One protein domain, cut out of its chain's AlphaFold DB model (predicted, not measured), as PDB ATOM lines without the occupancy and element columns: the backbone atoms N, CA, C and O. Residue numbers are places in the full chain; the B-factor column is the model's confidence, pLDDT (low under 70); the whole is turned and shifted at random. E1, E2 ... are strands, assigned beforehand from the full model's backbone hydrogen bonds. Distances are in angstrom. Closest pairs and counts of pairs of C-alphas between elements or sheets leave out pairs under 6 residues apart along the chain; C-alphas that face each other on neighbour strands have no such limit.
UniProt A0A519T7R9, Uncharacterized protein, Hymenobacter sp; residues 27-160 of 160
ATOM      1  N   ALA A  27     -18.388 -18.121  27.975       65.50
ATOM      2  CA  ALA A  27     -18.556 -17.413  26.704       65.50
ATOM      3  C   ALA A  27     -17.466 -17.778  25.669       65.50
ATOM      4  O   ALA A  27     -17.740 -17.788  24.467       65.50
ATOM      5  N   ASP A  28     -16.269 -18.138  26.143       68.25
ATOM      6  CA  ASP A  28     -15.130 -18.553  25.317       68.25
ATOM      7  C   ASP A  28     -15.186 -20.043  24.947       68.25
ATOM      8  O   ASP A  28     -14.711 -20.450  23.887       68.25
ATOM      9  N   ARG A  29     -15.809 -20.872  25.797       74.00
ATOM     10  CA  ARG A  29     -16.013 -22.311  25.581       74.00
ATOM     11  C   ARG A  29     -17.497 -22.619  25.488       74.00
ATOM     12  O   ARG A  29     -18.128 -23.088  26.433       74.00
ATOM     13  N   LYS A  30     -18.040 -22.333  24.306       86.94
ATOM     14  CA  LYS A  30     -19.485 -22.341  24.067       86.94
ATOM     15  C   LYS A  30     -20.103 -23.734  24.096       86.94
ATOM     16  O   LYS A  30     -21.284 -23.842  24.392       86.94
ATOM     17  N   THR A  31     -19.346 -24.787  23.813       90.06
ATOM     18  CA  THR A  31     -19.871 -26.157  23.773       90.06
ATOM     19  C   THR A  31     -19.521 -26.906  25.052       90.06
ATOM     20  O   THR A  31     -18.355 -26.961  25.444       90.06
ATOM     21  N   ALA A  32     -20.528 -27.508  25.675       87.81
ATOM     22  CA  ALA A  32     -20.405 -28.393  26.822       87.81
ATOM     23  C   ALA A  32     -20.995 -29.766  26.484       87.81
ATOM     24  O   ALA A  32     -21.970 -29.853  25.741       87.81
ATOM     25  N   ILE A  33     -20.400 -30.823  27.034       90.50
ATOM     26  CA  ILE A  33     -20.912 -32.194  26.943       90.50
ATOM     27  C   ILE A  33     -21.269 -32.635  28.359       90.50
ATOM     28  O   ILE A  33     -20.426 -32.569  29.255       90.50
ATOM     29  N   GLY A  34     -22.516 -33.047  28.550       88.00
ATOM     30  CA  GLY A  34     -23.078 -33.467  29.824       88.00
ATOM     31  C   GLY A  34     -23.439 -34.947  29.835       88.00
ATOM     32  O   GLY A  34     -23.744 -35.552  28.808       88.00
ATOM     33  N   LEU A  35     -23.403 -35.524  31.032       91.69
ATOM     34  CA  LEU A  35     -24.007 -36.811  31.348       91.69
ATOM     35  C   LEU A  35     -24.939 -36.594  32.529       91.69
ATOM     36  O   LEU A  35     -24.593 -35.879  33.473       91.69
ATOM     37  N   HIS A  36     -26.100 -37.228  32.496       88.88
ATOM     38  CA  HIS A  36     -27.065 -37.123  33.576       88.88
ATOM     39  C   HIS A  36     -27.737 -38.472  33.831       88.88
ATOM     40  O   HIS A  36     -27.853 -39.322  32.950       88.88
ATOM     41  N   ALA A  37     -28.145 -38.688  35.076       91.12
ATOM     42  CA  ALA A  37     -28.849 -39.883  35.508       91.12
ATOM     43  C   ALA A  37     -30.012 -39.456  36.395       91.12
ATOM     44  O   ALA A  37     -29.842 -38.607  37.271       91.12
ATOM     45  N   ASN A  38     -31.180 -40.055  36.183       87.62
ATOM     46  CA  ASN A  38     -32.388 -39.693  36.901       87.62
ATOM     47  C   ASN A  38     -33.010 -40.905  37.584       87.62
ATOM     48  O   ASN A  38     -33.017 -42.033  37.089       87.62
ATOM     49  N   ALA A  39     -33.595 -40.626  38.736       88.00
ATOM     50  CA  ALA A  39     -34.555 -41.480  39.399       88.00
ATOM     51  C   ALA A  39     -35.948 -41.165  38.835       88.00
ATOM     52  O   ALA A  39     -36.406 -40.029  38.930       88.00
ATOM     53  N   THR A  40     -36.618 -42.149  38.234       85.50
ATOM     54  CA  THR A  40     -37.891 -41.923  37.530       85.50
ATOM     55  C   THR A  40     -39.075 -42.464  38.316       85.50
ATOM     56  O   THR A  40     -39.037 -43.578  38.834       85.50
ATOM     57  N   GLN A  41     -40.147 -41.678  38.389       85.50
ATOM     58  CA  GLN A  41     -41.391 -42.055  39.055       85.50
ATOM     59  C   GLN A  41     -42.556 -41.905  38.079       85.50
ATOM     60  O   GLN A  41     -42.606 -40.958  37.297       85.50
ATOM     61  N   TYR A  42     -43.491 -42.851  38.122       83.00
ATOM     62  CA  TYR A  42     -44.637 -42.884  37.218       83.00
ATOM     63  C   TYR A  42     -45.910 -42.391  37.910       83.00
ATOM     64  O   TYR A  42     -46.245 -42.833  39.012       83.00
ATOM     65  N   ARG A  43     -46.651 -41.526  37.215       84.88
ATOM     66  CA  ARG A  43     -48.027 -41.146  37.538       84.88
ATOM     67  C   ARG A  43     -48.815 -41.034  36.237       84.88
ATOM     68  O   ARG A  43     -48.461 -40.228  35.383       84.88
ATOM     69  N   GLY A  44     -49.868 -41.828  36.096       82.25
ATOM     70  CA  GLY A  44     -50.733 -41.823  34.918       82.25
ATOM     71  C   GLY A  44     -51.951 -42.720  35.107       82.25
ATOM     72  O   GLY A  44     -52.241 -43.154  36.220       82.25
ATOM     73  N   ASP A  45     -52.648 -43.019  34.017       81.31
ATOM     74  CA  ASP A  45     -53.939 -43.718  34.062       81.31
ATOM     75  C   ASP A  45     -53.849 -45.148  34.618       81.31
ATOM     76  O   ASP A  45     -54.817 -45.655  35.179       81.31
ATOM     77  N   LEU A  46     -52.682 -45.802  34.511       74.44
ATOM     78  CA  LEU A  46     -52.463 -47.137  35.081       74.44
ATOM     79  C   LEU A  46     -52.219 -47.105  36.596       74.44
ATOM     80  O   LEU A  46     -52.280 -48.150  37.242       74.44
ATOM     81  N   GLY A  47     -51.949 -45.929  37.167       76.19
ATOM     82  CA  GLY A  47     -51.797 -45.747  38.602       76.19
ATOM     83  C   GLY A  47     -50.755 -44.703  39.000       76.19
ATOM     84  O   GLY A  47     -50.246 -43.919  38.196       76.19
ATOM     85  N   ASN A  48     -50.445 -44.692  40.296       81.31
ATOM     86  CA  ASN A  48     -49.577 -43.699  40.914       81.31
ATOM     87  C   ASN A  48     -48.491 -44.362  41.774       81.31
ATOM     88  O   ASN A  48     -48.779 -44.967  42.814       81.31
ATOM     89  N   SER A  49     -47.243 -44.198  41.346       76.75
ATOM     90  CA  SER A  49     -46.043 -44.566  42.105       76.75
ATOM     91  C   SER A  49     -45.233 -43.342  42.531       76.75
ATOM     92  O   SER A  49     -44.062 -43.460  42.874       76.75
ATOM     93  N   PHE A  50     -45.845 -42.159  42.516       81.81
ATOM     94  CA  PHE A  50     -45.220 -40.935  42.993       81.81
ATOM     95  C   PHE A  50     -45.006 -41.001  44.513       81.81
ATOM     96  O   PHE A  50     -45.883 -41.461  45.245       81.81
ATOM     97  N   TRP A  51     -43.832 -40.566  44.973       83.50
ATOM     98  CA  TRP A  51     -43.314 -40.684  46.344       83.50
ATOM     99  C   TRP A  51     -43.064 -42.110  46.852       83.50
ATOM    100  O   TRP A  51     -42.725 -42.288  48.022       83.50
ATOM    101  N   LYS A  52     -43.183 -43.127  45.991       80.81
ATOM    102  CA  LYS A  52     -42.810 -44.505  46.324       80.81
ATOM    103  C   LYS A  52     -41.381 -44.758  45.865       80.81
ATOM    104  O   LYS A  52     -41.105 -44.846  44.671       80.81
ATOM    105  N   TRP A  53     -40.475 -44.857  46.827       79.88
ATOM    106  CA  TRP A  53     -39.047 -45.080  46.577       79.88
ATOM    107  C   TRP A  53     -38.709 -46.560  46.385       79.88
ATOM    108  O   TRP A  53     -37.653 -46.901  45.845       79.88
ATOM    109  N   ASP A  54     -39.635 -47.438  46.767       72.81
ATOM    110  CA  ASP A  54     -39.515 -48.870  46.573       72.81
ATOM    111  C   ASP A  54     -39.509 -49.168  45.078       72.81
ATOM    112  O   ASP A  54     -40.448 -48.851  44.343       72.81
ATOM    113  N   ASN A  55     -38.444 -49.817  44.607       68.62
ATOM    114  CA  ASN A  55     -38.371 -50.275  43.229       68.62
ATOM    115  C   ASN A  55     -38.399 -49.135  42.171       68.62
ATOM    116  O   ASN A  55     -38.875 -49.328  41.046       68.62
ATOM    117  N   MET A  56     -37.793 -47.985  42.459       75.12
ATOM    118  CA  MET A  56     -37.696 -46.878  41.501       75.12
ATOM    119  C   MET A  56     -36.796 -47.218  40.290       75.12
ATOM    120  O   MET A  56     -35.645 -47.629  40.472       75.12
ATOM    121  N   PRO A  57     -37.292 -47.111  39.045       81.88
ATOM    122  CA  PRO A  57     -36.451 -47.275  37.869       81.88
ATOM    123  C   PRO A  57     -35.550 -46.055  37.631       81.88
ATOM    124  O   PRO A  57     -35.882 -44.924  37.986       81.88
ATOM    125  N   TYR A  58     -34.415 -46.301  36.979       85.44
ATOM    126  CA  TYR A  58     -33.443 -45.270  36.624       85.44
ATOM    127  C   TYR A  58     -33.466 -44.987  35.125       85.44
ATOM    128  O   TYR A  58     -33.605 -45.917  34.317       85.44
ATOM    129  N   SER A  59     -33.268 -43.720  34.783       89.50
ATOM    130  CA  SER A  59     -32.931 -43.261  33.442       89.50
ATOM    131  C   SER A  59     -31.577 -42.575  33.435       89.50
ATOM    132  O   SER A  59     -30.991 -42.287  34.482       89.50
ATOM    133  N   GLY A  60     -31.066 -42.335  32.244       92.94
ATOM    134  CA  GLY A  60     -29.905 -41.497  32.059       92.94
ATOM    135  C   GLY A  60     -29.714 -41.169  30.598       92.94
ATOM    136  O   GLY A  60     -30.236 -41.856  29.716       92.94
ATOM    137  N   GLY A  61     -28.919 -40.142  30.384       92.94
ATOM    138  CA  GLY A  61     -28.751 -39.544  29.087       92.94
ATOM    139  C   GLY A  61     -27.446 -38.786  28.982       92.94
ATOM    140  O   GLY A  61     -26.655 -38.664  29.927       92.94
ATOM    141  N   LEU A  62     -27.228 -38.309  27.774       95.19
ATOM    142  CA  LEU A  62     -26.096 -37.495  27.396       95.19
ATOM    143  C   LEU A  62     -26.608 -36.273  26.656       95.19
ATOM    144  O   LEU A  62     -27.580 -36.346  25.905       95.19
ATOM    145  N   ASP A  63     -25.931 -35.157  26.864       93.88
ATOM    146  CA  ASP A  63     -26.341 -33.896  26.280       93.88
ATOM    147  C   ASP A  63     -25.160 -33.115  25.721       93.88
ATOM    148  O   ASP A  63     -24.025 -33.224  26.186       93.88
ATOM    149  N   ILE A  64     -25.439 -32.332  24.686       94.12
ATOM    150  CA  ILE A  64     -24.516 -31.349  24.134       94.12
ATOM    151  C   ILE A  64     -25.196 -29.997  24.264       94.12
ATOM    152  O   ILE A  64     -26.228 -29.749  23.644       94.12
ATOM    153  N   THR A  65     -24.613 -29.110  25.060       93.81
ATOM    154  CA  THR A  65     -25.147 -27.769  25.294       93.81
ATOM    155  C   THR A  65     -24.276 -26.731  24.591       93.81
ATOM    156  O   THR A  65     -23.060 -26.696  24.764       93.81
ATOM    157  N   GLN A  66     -24.900 -25.854  23.813       92.88
ATOM    158  CA  GLN A  66     -24.286 -24.738  23.109       92.88
ATOM    159  C   GLN A  66     -24.705 -23.415  23.760       92.88
ATOM    160  O   GLN A  66     -25.887 -23.085  23.826       92.88
ATOM    161  N   TYR A  67     -23.727 -22.629  24.197       91.00
ATOM    162  CA  TYR A  67     -23.919 -21.291  24.737       91.00
ATOM    163  C   TYR A  67     -24.347 -20.350  23.616       91.00
ATOM    164  O   TYR A  67     -23.596 -20.140  22.654       91.00
ATOM    165  N   ILE A  68     -25.543 -19.779  23.748       91.44
ATOM    166  CA  ILE A  68     -26.080 -18.805  22.790       91.44
ATOM    167  C   ILE A  68     -25.900 -17.391  23.339       91.44
ATOM    168  O   ILE A  68     -25.475 -16.489  22.618       91.44
ATOM    169  N   GLY A  69     -26.159 -17.198  24.630       87.06
ATOM    170  CA  GLY A  69     -25.976 -15.920  25.295       87.06
ATOM    171  C   GLY A  69     -26.130 -16.016  26.806       87.06
ATOM    172  O   GLY A  69     -26.318 -17.086  27.376       87.06
ATOM    173  N   ARG A  70     -26.083 -14.858  27.470       84.81
ATOM    174  CA  ARG A  70     -26.049 -14.781  28.939       84.81
ATOM    175  C   ARG A  70     -27.228 -15.484  29.622       84.81
ATOM    176  O   ARG A  70     -27.078 -16.005  30.717       84.81
ATOM    177  N   TRP A  71     -28.396 -15.477  28.986       88.88
ATOM    178  CA  TRP A  71     -29.659 -15.960  29.551       88.88
ATOM    179  C   TRP A  71     -30.194 -17.223  28.867       88.88
ATOM    180  O   TRP A  71     -31.171 -17.793  29.346       88.88
ATOM    181  N   LEU A  72     -29.577 -17.663  27.766       92.62
ATOM    182  CA  LEU A  72     -30.078 -18.762  26.947       92.62
ATOM    183  C   LEU A  72     -28.930 -19.632  26.438       92.62
ATOM    184  O   LEU A  72     -28.017 -19.130  25.781       92.62
ATOM    185  N   ASP A  73     -29.062 -20.938  26.643       94.06
ATOM    186  CA  ASP A  73     -28.306 -21.956  25.916       94.06
ATOM    187  C   ASP A  73     -29.258 -22.902  25.179       94.06
ATOM    188  O   ASP A  73     -30.416 -23.082  25.567       94.06
ATOM    189  N   LEU A  74     -28.740 -23.536  24.131       95.44
ATOM    190  CA  LEU A  74     -29.425 -24.585  23.386       95.44
ATOM    191  C   LEU A  74     -28.836 -25.942  23.772       95.44
ATOM    192  O   LEU A  74     -27.618 -26.080  23.812       95.44
ATOM    193  N   ARG A  75     -29.670 -26.944  24.030       94.69
ATOM    194  CA  ARG A  75     -29.252 -28.292  24.429       94.69
ATOM    195  C   ARG A  75     -29.776 -29.311  23.429       94.69
ATOM    196  O   ARG A  75     -30.961 -29.318  23.137       94.69
ATOM    197  N   LEU A  76     -28.909 -30.166  22.912       96.38
ATOM    198  CA  LEU A  76     -29.308 -31.402  22.249       96.38
ATOM    199  C   LEU A  76     -29.233 -32.519  23.285       96.38
ATOM    200  O   LEU A  76     -28.173 -32.716  23.877       96.38
ATOM    201  N   ASP A  77     -30.336 -33.229  23.486       95.44
ATOM    202  CA  ASP A  77     -30.470 -34.234  24.536       95.44
ATOM    203  C   ASP A  77     -30.804 -35.609  23.957       95.44
ATOM    204  O   ASP A  77     -31.623 -35.723  23.039       95.44
ATOM    205  N   LEU A  78     -30.138 -36.644  24.470       95.88
ATOM    206  CA  LEU A  78     -30.414 -38.039  24.159       95.88
ATOM    207  C   LEU A  78     -30.552 -38.834  25.453       95.88
ATOM    208  O   LEU A  78     -29.610 -38.939  26.239       95.88
ATOM    209  N   ASP A  79     -31.699 -39.481  25.596       94.19
ATOM    210  CA  ASP A  79     -32.155 -40.032  26.862       94.19
ATOM    211  C   ASP A  79     -32.571 -41.498  26.710       94.19
ATOM    212  O   ASP A  79     -33.232 -41.895  25.740       94.19
ATOM    213  N   TYR A  80     -32.216 -42.319  27.696       93.62
ATOM    214  CA  TYR A  80     -32.708 -43.685  27.842       93.62
ATOM    215  C   TYR A  80     -33.383 -43.861  29.196       93.62
ATOM    216  O   TYR A  80     -32.753 -43.846  30.258       93.62
ATOM    217  N   THR A  81     -34.681 -44.130  29.144       90.25
ATOM    218  CA  THR A  81     -35.530 -44.289  30.315       90.25
ATOM    219  C   THR A  81     -36.142 -45.676  30.347       90.25
ATOM    220  O   THR A  81     -36.770 -46.135  29.394       90.25
ATOM    221  N   ARG A  82     -36.022 -46.352  31.490       86.38
ATOM    222  CA  ARG A  82     -36.853 -47.521  31.779       86.38
ATOM    223  C   ARG A  82     -38.043 -47.071  32.599       86.38
ATOM    224  O   ARG A  82     -37.871 -46.566  33.696       86.38
ATOM    225  N   LEU A  83     -39.241 -47.305  32.095       82.06
ATOM    226  CA  LEU A  83     -40.461 -47.109  32.856       82.06
ATOM    227  C   LEU A  83     -40.949 -48.465  33.347       82.06
ATOM    228  O   LEU A  83     -40.954 -49.451  32.606       82.06
ATOM    229  N   ARG A  84     -41.379 -48.519  34.603       78.38
ATOM    230  CA  ARG A  84     -42.159 -49.645  35.099       78.38
ATOM    231  C   ARG A  84     -43.253 -49.161  36.019       78.38
ATOM    232  O   ARG A  84     -43.067 -48.200  36.762       78.38
ATOM    233  N   PHE A  85     -44.336 -49.914  36.028       74.81
ATOM    234  CA  PHE A  85     -45.338 -49.830  37.069       74.81
ATOM    235  C   PHE A  85     -45.510 -51.224  37.678       74.81
ATOM    236  O   PHE A  85     -46.109 -52.096  37.039       74.81
ATOM    237  N   PRO A  86     -44.886 -51.479  38.847       67.56
ATOM    238  CA  PRO A  86     -45.093 -52.711  39.587       67.56
ATOM    239  C   PRO A  86     -46.451 -52.663  40.293       67.56
ATOM    240  O   PRO A  86     -46.855 -51.621  40.801       67.56
ATOM    241  N   GLN A  87     -47.124 -53.808  40.358       65.38
ATOM    242  CA  GLN A  87     -48.243 -54.011  41.268       65.38
ATOM    243  C   GLN A  87     -47.790 -54.952  42.381       65.38
ATOM    244  O   GLN A  87     -47.200 -55.997  42.099       65.38
ATOM    245  N   ASP A  88     -48.111 -54.603  43.622       52.66
ATOM    246  CA  ASP A  88     -48.070 -55.534  44.744       52.66
ATOM    247  C   ASP A  88     -49.287 -56.467  44.628       52.66
ATOM    248  O   ASP A  88     -50.427 -56.044  44.831       52.66
ATOM    249  N   GLY A  89     -49.087 -57.719  44.202       52.34
ATOM    250  CA  GLY A  89     -50.182 -58.688  44.071       52.34
ATOM    251  C   GLY A  89     -49.896 -59.894  43.171       52.34
ATOM    252  O   GLY A  89     -48.944 -59.908  42.391       52.34
ATOM    253  N   ASN A  90     -50.740 -60.924  43.304       48.31
ATOM    254  CA  ASN A  90     -50.633 -62.207  42.603       48.31
ATOM    255  C   ASN A  90     -50.546 -62.057  41.073       48.31
ATOM    256  O   ASN A  90     -51.215 -61.227  40.455       48.31
ATOM    257  N   VAL A  91     -49.743 -62.923  40.448       50.59
ATOM    258  CA  VAL A  91     -49.568 -63.000  38.991       50.59
ATOM    259  C   VAL A  91     -50.933 -63.182  38.310       50.59
ATOM    260  O   VAL A  91     -51.557 -64.224  38.461       50.59
ATOM    261  N   GLY A  92     -51.386 -62.182  37.543       52.97
ATOM    262  CA  GLY A  92     -52.560 -62.301  36.661       52.97
ATOM    263  C   GLY A  92     -53.732 -61.354  36.934       52.97
ATOM    264  O   GLY A  92     -54.669 -61.345  36.142       52.97
ATOM    265  N   THR A  93     -53.696 -60.526  37.982       54.31
ATOM    266  CA  THR A  93     -54.800 -59.596  38.299       54.31
ATOM    267  C   THR A  93     -54.310 -58.161  38.511       54.31
ATOM    268  O   THR A  93     -54.038 -57.751  39.631       54.31
ATOM    269  N   GLY A  94     -54.222 -57.393  37.416       57.50
ATOM    270  CA  GLY A  94     -54.133 -55.924  37.418       57.50
ATOM    271  C   GLY A  94     -53.164 -55.318  36.388       57.50
ATOM    272  O   GLY A  94     -52.439 -56.025  35.680       57.50
ATOM    273  N   ALA A  95     -53.242 -53.991  36.221       65.25
ATOM    274  CA  ALA A  95     -52.541 -53.250  35.175       65.25
ATOM    275  C   ALA A  95     -51.058 -53.066  35.542       65.25
ATOM    276  O   ALA A  95     -50.716 -52.322  36.453       65.25
ATOM    277  N   ARG A  96     -50.170 -53.742  34.809       73.38
ATOM    278  CA  ARG A  96     -48.708 -53.682  34.969       73.38
ATOM    279  C   ARG A  96     -48.054 -53.425  33.623       73.38
ATOM    280  O   ARG A  96     -48.521 -53.935  32.605       73.38
ATOM    281  N   PHE A  97     -46.948 -52.690  33.622       77.00
ATOM    282  CA  PHE A  97     -46.165 -52.490  32.408       77.00
ATOM    283  C   PHE A  97     -44.678 -52.342  32.708       77.00
ATOM    284  O   PHE A  97     -44.269 -51.904  33.789       77.00
ATOM    285  N   LYS A  98     -43.876 -52.683  31.704       81.69
ATOM    286  CA  LYS A  98     -42.474 -52.303  31.609       81.69
ATOM    287  C   LYS A  98     -42.239 -51.787  30.206       81.69
ATOM    288  O   LYS A  98     -42.615 -52.430  29.234       81.69
ATOM    289  N   ALA A  99     -41.619 -50.627  30.116       84.88
ATOM    290  CA  ALA A  99     -41.303 -50.009  28.850       84.88
ATOM    291  C   ALA A  99     -39.870 -49.488  28.856       84.88
ATOM    292  O   ALA A  99     -39.335 -49.059  29.879       84.88
ATOM    293  N   GLN A 100     -39.253 -49.552  27.690       89.06
ATOM    294  CA  GLN A 100     -38.004 -48.888  27.373       89.06
ATOM    295  C   GLN A 100     -38.345 -47.712  26.478       89.06
ATOM    296  O   GLN A 100     -39.034 -47.871  25.473       89.06
ATOM    297  N   MET A 101     -37.889 -46.538  26.869       90.50
ATOM    298  CA  MET A 101     -38.132 -45.303  26.161       90.50
ATOM    299  C   MET A 101     -36.791 -44.686  25.791       90.50
ATOM    300  O   MET A 101     -35.929 -44.504  26.647       90.50
ATOM    301  N   TYR A 102     -36.634 -44.389  24.510       93.88
ATOM    302  CA  TYR A 102     -35.529 -43.611  23.970       93.88
ATOM    303  C   TYR A 102     -36.076 -42.245  23.596       93.88
ATOM    304  O   TYR A 102     -37.161 -42.167  23.014       93.88
ATOM    305  N   GLN A 103     -35.363 -41.184  23.938       94.75
ATOM    306  CA  GLN A 103     -35.814 -39.819  23.694       94.75
ATOM    307  C   GLN A 103     -34.698 -39.031  23.032       94.75
ATOM    308  O   GLN A 103     -33.523 -39.224  23.338       94.75
ATOM    309  N   ALA A 104     -35.085 -38.175  22.094       96.38
ATOM    310  CA  ALA A 104     -34.213 -37.168  21.520       96.38
ATOM    311  C   ALA A 104     -34.910 -35.814  21.608       96.38
ATOM    312  O   ALA A 104     -36.074 -35.695  21.208       96.38
ATOM    313  N   GLY A 105     -34.209 -34.820  22.140       96.00
ATOM    314  CA  GLY A 105     -34.768 -33.526  22.507       96.00
ATOM    315  C   GLY A 105     -33.933 -32.344  22.051       96.00
ATOM    316  O   GLY A 105     -32.713 -32.443  21.919       96.00
ATOM    317  N   LEU A 106     -34.606 -31.213  21.827       96.81
ATOM    318  CA  LEU A 106     -33.957 -29.914  21.658       96.81
ATOM    319  C   LEU A 106     -34.405 -28.971  22.775       96.81
ATOM    320  O   LEU A 106     -35.520 -28.453  22.752       96.81
ATOM    321  N   GLY A 107     -33.544 -28.775  23.764       95.50
ATOM    322  CA  GLY A 107     -33.830 -28.052  24.989       95.50
ATOM    323  C   GLY A 107     -33.425 -26.583  24.938       95.50
ATOM    324  O   GLY A 107     -32.361 -26.219  24.433       95.50
ATOM    325  N   PHE A 108     -34.261 -25.732  25.524       96.12
ATOM    326  CA  PHE A 108     -34.000 -24.309  25.721       96.12
ATOM    327  C   PHE A 108     -33.676 -24.060  27.187       96.12
ATOM    328  O   PHE A 108     -34.569 -24.105  28.034       96.12
ATOM    329  N   LYS A 109     -32.399 -23.821  27.498       94.31
ATOM    330  CA  LYS A 109     -31.917 -23.632  28.870       94.31
ATOM    331  C   LYS A 109     -31.904 -22.150  29.209       94.31
ATOM    332  O   LYS A 109     -31.021 -21.408  28.784       94.31
ATOM    333  N   LEU A 110     -32.888 -21.733  29.987       94.31
ATOM    334  CA  LEU A 110     -33.090 -20.373  30.460       94.31
ATOM    335  C   LEU A 110     -32.353 -20.182  31.785       94.31
ATOM    336  O   LEU A 110     -32.755 -20.720  32.818       94.31
ATOM    337  N   LYS A 111     -31.264 -19.417  31.758       91.75
ATOM    338  CA  LYS A 111     -30.470 -19.091  32.948       91.75
ATOM    339  C   LYS A 111     -31.114 -17.937  33.702       91.75
ATOM    340  O   LYS A 111     -31.476 -16.924  33.099       91.75
ATOM    341  N   LEU A 112     -31.225 -18.067  35.021       88.62
ATOM    342  CA  LEU A 112     -31.696 -16.962  35.846       88.62
ATOM    343  C   LEU A 112     -30.632 -15.849  35.886       88.62
ATOM    344  O   LEU A 112     -29.438 -16.149  35.939       88.62
ATOM    345  N   PRO A 113     -31.040 -14.566  35.891       83.38
ATOM    346  CA  PRO A 113     -30.125 -13.435  35.977       83.38
ATOM    347  C   PRO A 113     -29.599 -13.284  37.413       83.38
ATOM    348  O   PRO A 113     -30.024 -12.409  38.167       83.38
ATOM    349  N   VAL A 114     -28.686 -14.166  37.805       82.88
ATOM    350  CA  VAL A 114     -27.895 -14.055  39.036       82.88
ATOM    351  C   VAL A 114     -26.561 -13.370  38.733       82.88
ATOM    352  O   VAL A 114     -26.131 -13.317  37.583       82.88
ATOM    353  N   LYS A 115     -25.917 -12.789  39.751       79.44
ATOM    354  CA  LYS A 115     -24.576 -12.210  39.581       79.44
ATOM    355  C   LYS A 115     -23.595 -13.321  39.211       79.44
ATOM    356  O   LYS A 115     -23.569 -14.323  39.910       79.44
ATOM    357  N   ASP A 116     -22.729 -13.079  38.231       73.56
ATOM    358  CA  ASP A 116     -21.710 -14.045  37.779       73.56
ATOM    359  C   ASP A 116     -20.760 -14.509  38.906       73.56
ATOM    360  O   ASP A 116     -20.155 -15.572  38.831       73.56
ATOM    361  N   SER A 117     -20.627 -13.717  39.979       77.19
ATOM    362  CA  SER A 117     -19.841 -14.075  41.169       77.19
ATOM    363  C   SER A 117     -20.516 -15.119  42.065       77.19
ATOM    364  O   SER A 117     -19.929 -15.550  43.057       77.19
ATOM    365  N   PHE A 118     -21.781 -15.446  41.811       80.94
ATOM    366  CA  PHE A 118     -22.528 -16.411  42.597       80.94
ATOM    367  C   PHE A 118     -22.200 -17.818  42.096       80.94
ATOM    368  O   PHE A 118     -22.315 -18.115  40.919       80.94
ATOM    369  N   PHE A 119     -21.764 -18.698  42.993       80.06
ATOM    370  CA  PHE A 119     -21.229 -20.017  42.635       80.06
ATOM    371  C   PHE A 119     -22.282 -21.021  42.123       80.06
ATOM    372  O   PHE A 119     -21.919 -22.120  41.718       80.06
ATOM    373  N   LEU A 120     -23.570 -20.668  42.165       82.81
ATOM    374  CA  LEU A 120     -24.695 -21.493  41.726       82.81
ATOM    375  C   LEU A 120     -25.501 -20.715  40.694       82.81
ATOM    376  O   LEU A 120     -26.024 -19.656  41.020       82.81
ATOM    377  N   HIS A 121     -25.678 -21.244  39.488       85.81
ATOM    378  CA  HIS A 121     -26.498 -20.597  38.464       85.81
ATOM    379  C   HIS A 121     -27.770 -21.400  38.207       85.81
ATOM    380  O   HIS A 121     -27.741 -22.362  37.433       85.81
ATOM    381  N   PRO A 122     -28.903 -21.043  38.845       90.38
ATOM    382  CA  PRO A 122     -30.162 -21.712  38.585       90.38
ATOM    383  C   PRO A 122     -30.586 -21.537  37.128       90.38
ATOM    384  O   PRO A 122     -30.411 -20.470  36.529       90.38
ATOM    385  N   TYR A 123     -31.197 -22.574  36.575       92.06
ATOM    386  CA  TYR A 123     -31.770 -22.545  35.242       92.06
ATOM    387  C   TYR A 123     -33.078 -23.331  35.180       92.06
ATOM    388  O   TYR A 123     -33.321 -24.255  35.958       92.06
ATOM    389  N   LEU A 124     -33.898 -22.967  34.201       95.25
ATOM    390  CA  LEU A 124     -35.080 -23.696  33.761       95.25
ATOM    391  C   LEU A 124     -34.806 -24.232  32.355       95.25
ATOM    392  O   LEU A 124     -34.314 -23.489  31.513       95.25
ATOM    393  N   LEU A 125     -35.153 -25.482  32.073       94.31
ATOM    394  CA  LEU A 125     -35.185 -26.005  30.708       94.31
ATOM    395  C   LEU A 125     -36.586 -26.423  30.349       94.31
ATOM    396  O   LEU A 125     -37.287 -27.061  31.137       94.31
ATOM    397  N   VAL A 126     -36.926 -26.107  29.114       95.81
ATOM    398  CA  VAL A 126     -38.083 -26.644  28.423       95.81
ATOM    399  C   VAL A 126     -37.577 -27.324  27.166       95.81
ATOM    400  O   VAL A 126     -36.783 -26.744  26.425       95.81
ATOM    401  N   GLU A 127     -38.027 -28.547  26.932       95.12
ATOM    402  CA  GLU A 127     -37.501 -29.382  25.864       95.12
ATOM    403  C   GLU A 127     -38.626 -30.090  25.114       95.12
ATOM    404  O   GLU A 127     -39.197 -31.046  25.638       95.12
ATOM    405  N   PRO A 128     -38.977 -29.656  23.893       96.38
ATOM    406  CA  PRO A 128     -39.669 -30.529  22.958       96.38
ATOM    407  C   PRO A 128     -38.804 -31.750  22.641       96.38
ATOM    408  O   PRO A 128     -37.620 -31.636  22.313       96.38
ATOM    409  N   GLN A 129     -39.426 -32.918  22.705       95.56
ATOM    410  CA  GLN A 129     -38.776 -34.202  22.514       95.56
ATOM    411  C   GLN A 129     -39.584 -35.095  21.579       95.56
ATOM    412  O   GLN A 129     -40.794 -34.938  21.388       95.56
ATOM    413  N   TYR A 130     -38.900 -36.075  21.007       96.00
ATOM    414  CA  TYR A 130     -39.516 -37.191  20.315       96.00
ATOM    415  C   TYR A 130     -39.142 -38.485  21.027       96.00
ATOM    416  O   TYR A 130     -37.966 -38.744  21.285       96.00
ATOM    417  N   SER A 131     -40.148 -39.289  21.357       94.25
ATOM    418  CA  SER A 131     -39.980 -40.510  22.139       94.25
ATOM    419  C   SER A 131     -40.275 -41.742  21.297       94.25
ATOM    420  O   SER A 131     -41.294 -41.811  20.609       94.25
ATOM    421  N   TRP A 132     -39.417 -42.750  21.419       93.62
ATOM    422  CA  TRP A 132     -39.627 -44.103  20.919       93.62
ATOM    423  C   TRP A 132     -39.796 -45.043  22.102       93.62
ATOM    424  O   TRP A 132     -38.890 -45.188  22.921       93.62
ATOM    425  N   VAL A 133     -40.954 -45.686  22.189       90.56
ATOM    426  CA  VAL A 133     -41.334 -46.532  23.316       90.56
ATOM    427  C   VAL A 133     -41.499 -47.967  22.849       90.56
ATOM    428  O   VAL A 133     -42.292 -48.262  21.957       90.56
ATOM    429  N   LEU A 134     -40.759 -48.858  23.495       87.44
ATOM    430  CA  LEU A 134     -40.863 -50.305  23.385       87.44
ATOM    431  C   LEU A 134     -41.470 -50.821  24.685       87.44
ATOM    432  O   LEU A 134     -40.819 -50.767  25.729       87.44
ATOM    433  N   SER A 135     -42.709 -51.304  24.647       78.62
ATOM    434  CA  SER A 135     -43.347 -51.882  25.832       78.62
ATOM    435  C   SER A 135     -43.300 -53.402  25.784       78.62
ATOM    436  O   SER A 135     -43.811 -54.024  24.853       78.62
ATOM    437  N   ASP A 136     -42.759 -53.986  26.849       68.69
ATOM    438  CA  ASP A 136     -43.027 -55.361  27.253       68.69
ATOM    439  C   ASP A 136     -44.495 -55.423  27.701       68.69
ATOM    440  O   ASP A 136     -44.965 -54.590  28.489       68.69
ATOM    441  N   ARG A 137     -45.237 -56.394  27.162       61.78
ATOM    442  CA  ARG A 137     -46.576 -56.723  27.634       61.78
ATOM    443  C   ARG A 137     -46.487 -57.937  28.559       61.78
ATOM    444  O   ARG A 137     -46.724 -59.063  28.131       61.78
ATOM    445  N   TYR A 138     -46.319 -57.694  29.859       55.88
ATOM    446  CA  TYR A 138     -46.432 -58.710  30.923       55.88
ATOM    447  C   TYR A 138     -47.775 -59.484  30.945       55.88
ATOM    448  O   TYR A 138     -47.973 -60.358  31.791       55.88
ATOM    449  N   ALA A 139     -48.737 -59.144  30.082       51.19
ATOM    450  CA  ALA A 139     -50.075 -59.726  30.053       51.19
ATOM    451  C   ALA A 139     -50.257 -60.887  29.053       51.19
ATOM    452  O   ALA A 139     -51.246 -61.605  29.179       51.19
ATOM    453  N   THR A 140     -49.375 -61.102  28.062       53.22
ATOM    454  CA  THR A 140     -49.564 -62.204  27.088       53.22
ATOM    455  C   THR A 140     -48.225 -62.681  26.499       53.22
ATOM    456  O   THR A 140     -47.657 -61.966  25.676       53.22
ATOM    457  N   PRO A 141     -47.720 -63.879  26.863       57.44
ATOM    458  CA  PRO A 141     -46.419 -64.397  26.404       57.44
ATOM    459  C   PRO A 141     -46.272 -64.574  24.883       57.44
ATOM    460  O   PRO A 141     -45.169 -64.794  24.399       57.44
ATOM    461  N   THR A 142     -47.376 -64.524  24.137       62.25
ATOM    462  CA  THR A 142     -47.450 -64.831  22.700       62.25
ATOM    463  C   THR A 142     -47.763 -63.618  21.818       62.25
ATOM    464  O   THR A 142     -47.878 -63.763  20.603       62.25
ATOM    465  N   GLY A 143     -47.927 -62.424  22.397       59.81
ATOM    466  CA  GLY A 143     -48.216 -61.204  21.638       59.81
ATOM    467  C   GLY A 143     -46.950 -60.554  21.059       59.81
ATOM    468  O   GLY A 143     -45.902 -60.604  21.704       59.81
ATOM    469  N   PRO A 144     -47.016 -59.914  19.877       61.97
ATOM    470  CA  PRO A 144     -45.901 -59.129  19.354       61.97
ATOM    471  C   PRO A 144     -45.581 -57.935  20.272       61.97
ATOM    472  O   PRO A 144     -46.470 -57.376  20.916       61.97
ATOM    473  N   ASN A 145     -44.306 -57.532  20.321       66.06
ATOM    474  CA  ASN A 145     -43.876 -56.327  21.036       66.06
ATOM    475  C   ASN A 145     -44.595 -55.091  20.484       66.06
ATOM    476  O   ASN A 145     -44.687 -54.916  19.268       66.06
ATOM    477  N   ASN A 146     -45.035 -54.202  21.375       75.69
ATOM    478  CA  ASN A 146     -45.620 -52.930  20.971       75.69
ATOM    479  C   ASN A 146     -44.534 -51.855  20.890       75.69
ATOM    480  O   ASN A 146     -43.853 -51.563  21.877       75.69
ATOM    481  N   PHE A 147     -44.415 -51.257  19.707       82.75
ATOM    482  CA  PHE A 147     -43.596 -50.080  19.449       82.75
ATOM    483  C   PHE A 147     -44.506 -48.885  19.180       82.75
ATOM    484  O   PHE A 147     -45.443 -48.965  18.386       82.75
ATOM    485  N   THR A 148     -44.252 -47.766  19.843       88.31
ATOM    486  CA  THR A 148     -45.012 -46.528  19.648       88.31
ATOM    487  C   THR A 148     -44.065 -45.341  19.665       88.31
ATOM    488  O   THR A 148     -43.024 -45.372  20.318       88.31
ATOM    489  N   ARG A 149     -44.415 -44.296  18.916       91.88
ATOM    490  CA  ARG A 149     -43.638 -43.063  18.823       91.88
ATOM    491  C   ARG A 149     -44.550 -41.854  18.914       91.88
ATOM    492  O   ARG A 149     -45.618 -41.855  18.305       91.88
ATOM    493  N   PHE A 150     -44.144 -40.859  19.683       93.31
ATOM    494  CA  PHE A 150     -44.937 -39.655  19.905       93.31
ATOM    495  C   PHE A 150     -44.041 -38.486  20.307       93.31
ATOM    496  O   PHE A 150     -42.939 -38.680  20.820       93.31
ATOM    497  N   GLY A 151     -44.522 -37.270  20.043       94.06
ATOM    498  CA  GLY A 151     -43.907 -36.060  20.574       94.06
ATOM    499  C   GLY A 151     -44.178 -35.944  22.071       94.06
ATOM    500  O   GLY A 151     -45.279 -36.247  22.532       94.06
ATOM    501  N   THR A 152     -43.175 -35.511  22.819       91.62
ATOM    502  CA  THR A 152     -43.221 -35.307  24.268       91.62
ATOM    503  C   THR A 152     -42.600 -33.967  24.634       91.62
ATOM    504  O   THR A 152     -41.996 -33.295  23.799       91.62
ATOM    505  N   PHE A 153     -42.784 -33.557  25.887       91.94
ATOM    506  CA  PHE A 153     -42.087 -32.412  26.454       91.94
ATOM    507  C   PHE A 153     -41.414 -32.814  27.760       91.94
ATOM    508  O   PHE A 153     -42.046 -33.410  28.636       91.94
ATOM    509  N   GLY A 154     -40.141 -32.461  27.876       87.88
ATOM    510  CA  GLY A 154     -39.369 -32.493  29.105       87.88
ATOM    511  C   GLY A 154     -39.281 -31.101  29.719       87.88
ATOM    512  O   GLY A 154     -39.245 -30.084  29.022       87.88
ATOM    513  N   GLY A 155     -39.240 -31.057  31.045       89.19
ATOM    514  CA  GLY A 155     -38.953 -29.846  31.793       89.19
ATOM    515  C   GLY A 155     -38.023 -30.173  32.945       89.19
ATOM    516  O   GLY A 155     -38.247 -31.157  33.652       89.19
ATOM    517  N   HIS A 156     -36.989 -29.357  33.142       86.00
ATOM    518  CA  HIS A 156     -36.113 -29.494  34.298       86.00
ATOM    519  C   HIS A 156     -35.817 -28.146  34.947       86.00
ATOM    520  O   HIS A 156     -35.792 -27.105  34.293       86.00
ATOM    521  N   VAL A 157     -35.579 -28.179  36.252       88.62
ATOM    522  CA  VAL A 157     -35.015 -27.059  37.002       88.62
ATOM    523  C   VAL A 157     -33.736 -27.573  37.627       88.62
ATOM    524  O   VAL A 157     -33.721 -28.657  38.210       88.62
ATOM    525  N   GLY A 158     -32.659 -26.818  37.480       85.12
ATOM    526  CA  GLY A 158     -31.356 -27.239  37.960       85.12
ATOM    527  C   GLY A 158     -30.457 -26.061  38.263       85.12
ATOM    528  O   GLY A 158     -30.864 -24.903  38.179       85.12
ATOM    529  N   VAL A 159     -29.226 -26.381  38.639       79.50
ATOM    530  CA  VAL A 159     -28.178 -25.407  38.922       79.50
ATOM    531  C   VAL A 159     -26.914 -25.841  38.187       79.50
ATOM    532  O   VAL A 159     -26.625 -27.038  38.129       79.50
ATOM    533  N   ALA A 160     -26.239 -24.886  37.552       68.56
ATOM    534  CA  ALA A 160     -24.971 -25.067  36.850       68.56
ATOM    535  C   ALA A 160     -23.826 -24.375  37.594       68.56
ATOM    536  O   ALA A 160     -24.103 -23.362  38.286       68.56
TER     537      ALA A 160
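AT A GLANCE: This is residues 27 to 160 of the 160 residues of an uncharacterized protein of Hymenobacter sp (UniProt A0A519T7R9). One long sheet of six strands is twisted and curled into an open trough, a barrel-like shape that stays unclosed, with the edge strands E1 and E6 apart. At one end of the trough lie the links E2 to E3 and E4 to E5 and both ends of the printed part; at the other end lie the links of residues 40 to 57, 86 to 96 and 137 to 145. The 134 printed residues have no named helix and six named strands, E1 to E6 along the chain and in the same order across the sheet, a meander in which each strand is the antiparallel neighbour of the one before. The class is all strand, with 79 residues in the strands. The whole is loose, with a radius of gyration of the C-alphas of 18.3 A, and spans 58 by 29 by 21 A, only just a rod.

IN THESE COORDINATES: Start at Ala 27 and go to C-alpha 31 at (-19.871, -26.157, 23.773), where E1, residues 31 to 39, begins; it is 26.4 A from first to last C-alpha. After residues 40 to 57, find E2 at residues 58 to 69, 32.3 A long. Just two residues on, E3 begins at C-alpha 72, at (-30.078, -18.762, 26.947), and runs to residue 85, 36.1 A. E4 is residues 97 to 111, 36.9 A, and E5 is residues 122 to 136, 37.8 A; these two, with 15 residues each, are the longest strands by residues. E6, residues 146 to 159, covers 37.2 A and ends at C-alpha 159, at (-28.178, -25.407, 38.922).

HOW THE PARTS SIT: Begin at the edge strand E1: it is antiparallel to E2 at 150 degrees, and the facing C-alphas of Ala 37 and Gly 60 are 4.0 A apart. Look there for N 34 and O 63, 2.8 A apart and within hydrogen-bond range. E2 and E3 form a hairpin at 170 degrees, with N 66 and O 74 at 2.7 A. E3 and E4 form a hairpin at 162 degrees, with N 107 and O 75 at 2.7 A. E4 and E5 stand antiparallel at 159 degrees; look for N 110 and O 124 at 2.7 A. E5 and the other edge strand, E6, are a hairpin at 159 degrees, with N 129 and O 152 at 2.8 A. From edge to edge the strands' lines turn by 73 degrees and the way across the sheet turns by 70 degrees. Watch five strands bend: E2 by 54 degrees at residue 66, E3 by 64 at residue 76, E4 by 68 at residue 106, E5 by 68 at residue 130 and E6 by 66 at residue 150. Among the pairs that are apart are E1 and E6, E2 and E6, and E1 and E4.

THE WHOLE: The two C-alphas farthest apart, those of Ser 117 and Thr 142, are 60.7 A from each other, while those of Ala 27 and Ala 160 are 14.2 A apart. The printed part has no cut, and Ala 160 is the chain's last residue. The links E1 to E2 and E3 to E4 are long, E4 to E5 and E5 to E6 are short, and E2 to E3 is tight. In the long link of residues 40 to 57, look for residues 43 to 44, which pair antiparallel with residues 47 to 48. The mean pLDDT of the printed part is 82.7; the column falls under 70 at residues 27 to 28, 55, 86 to 95, 136 to 145 and 160.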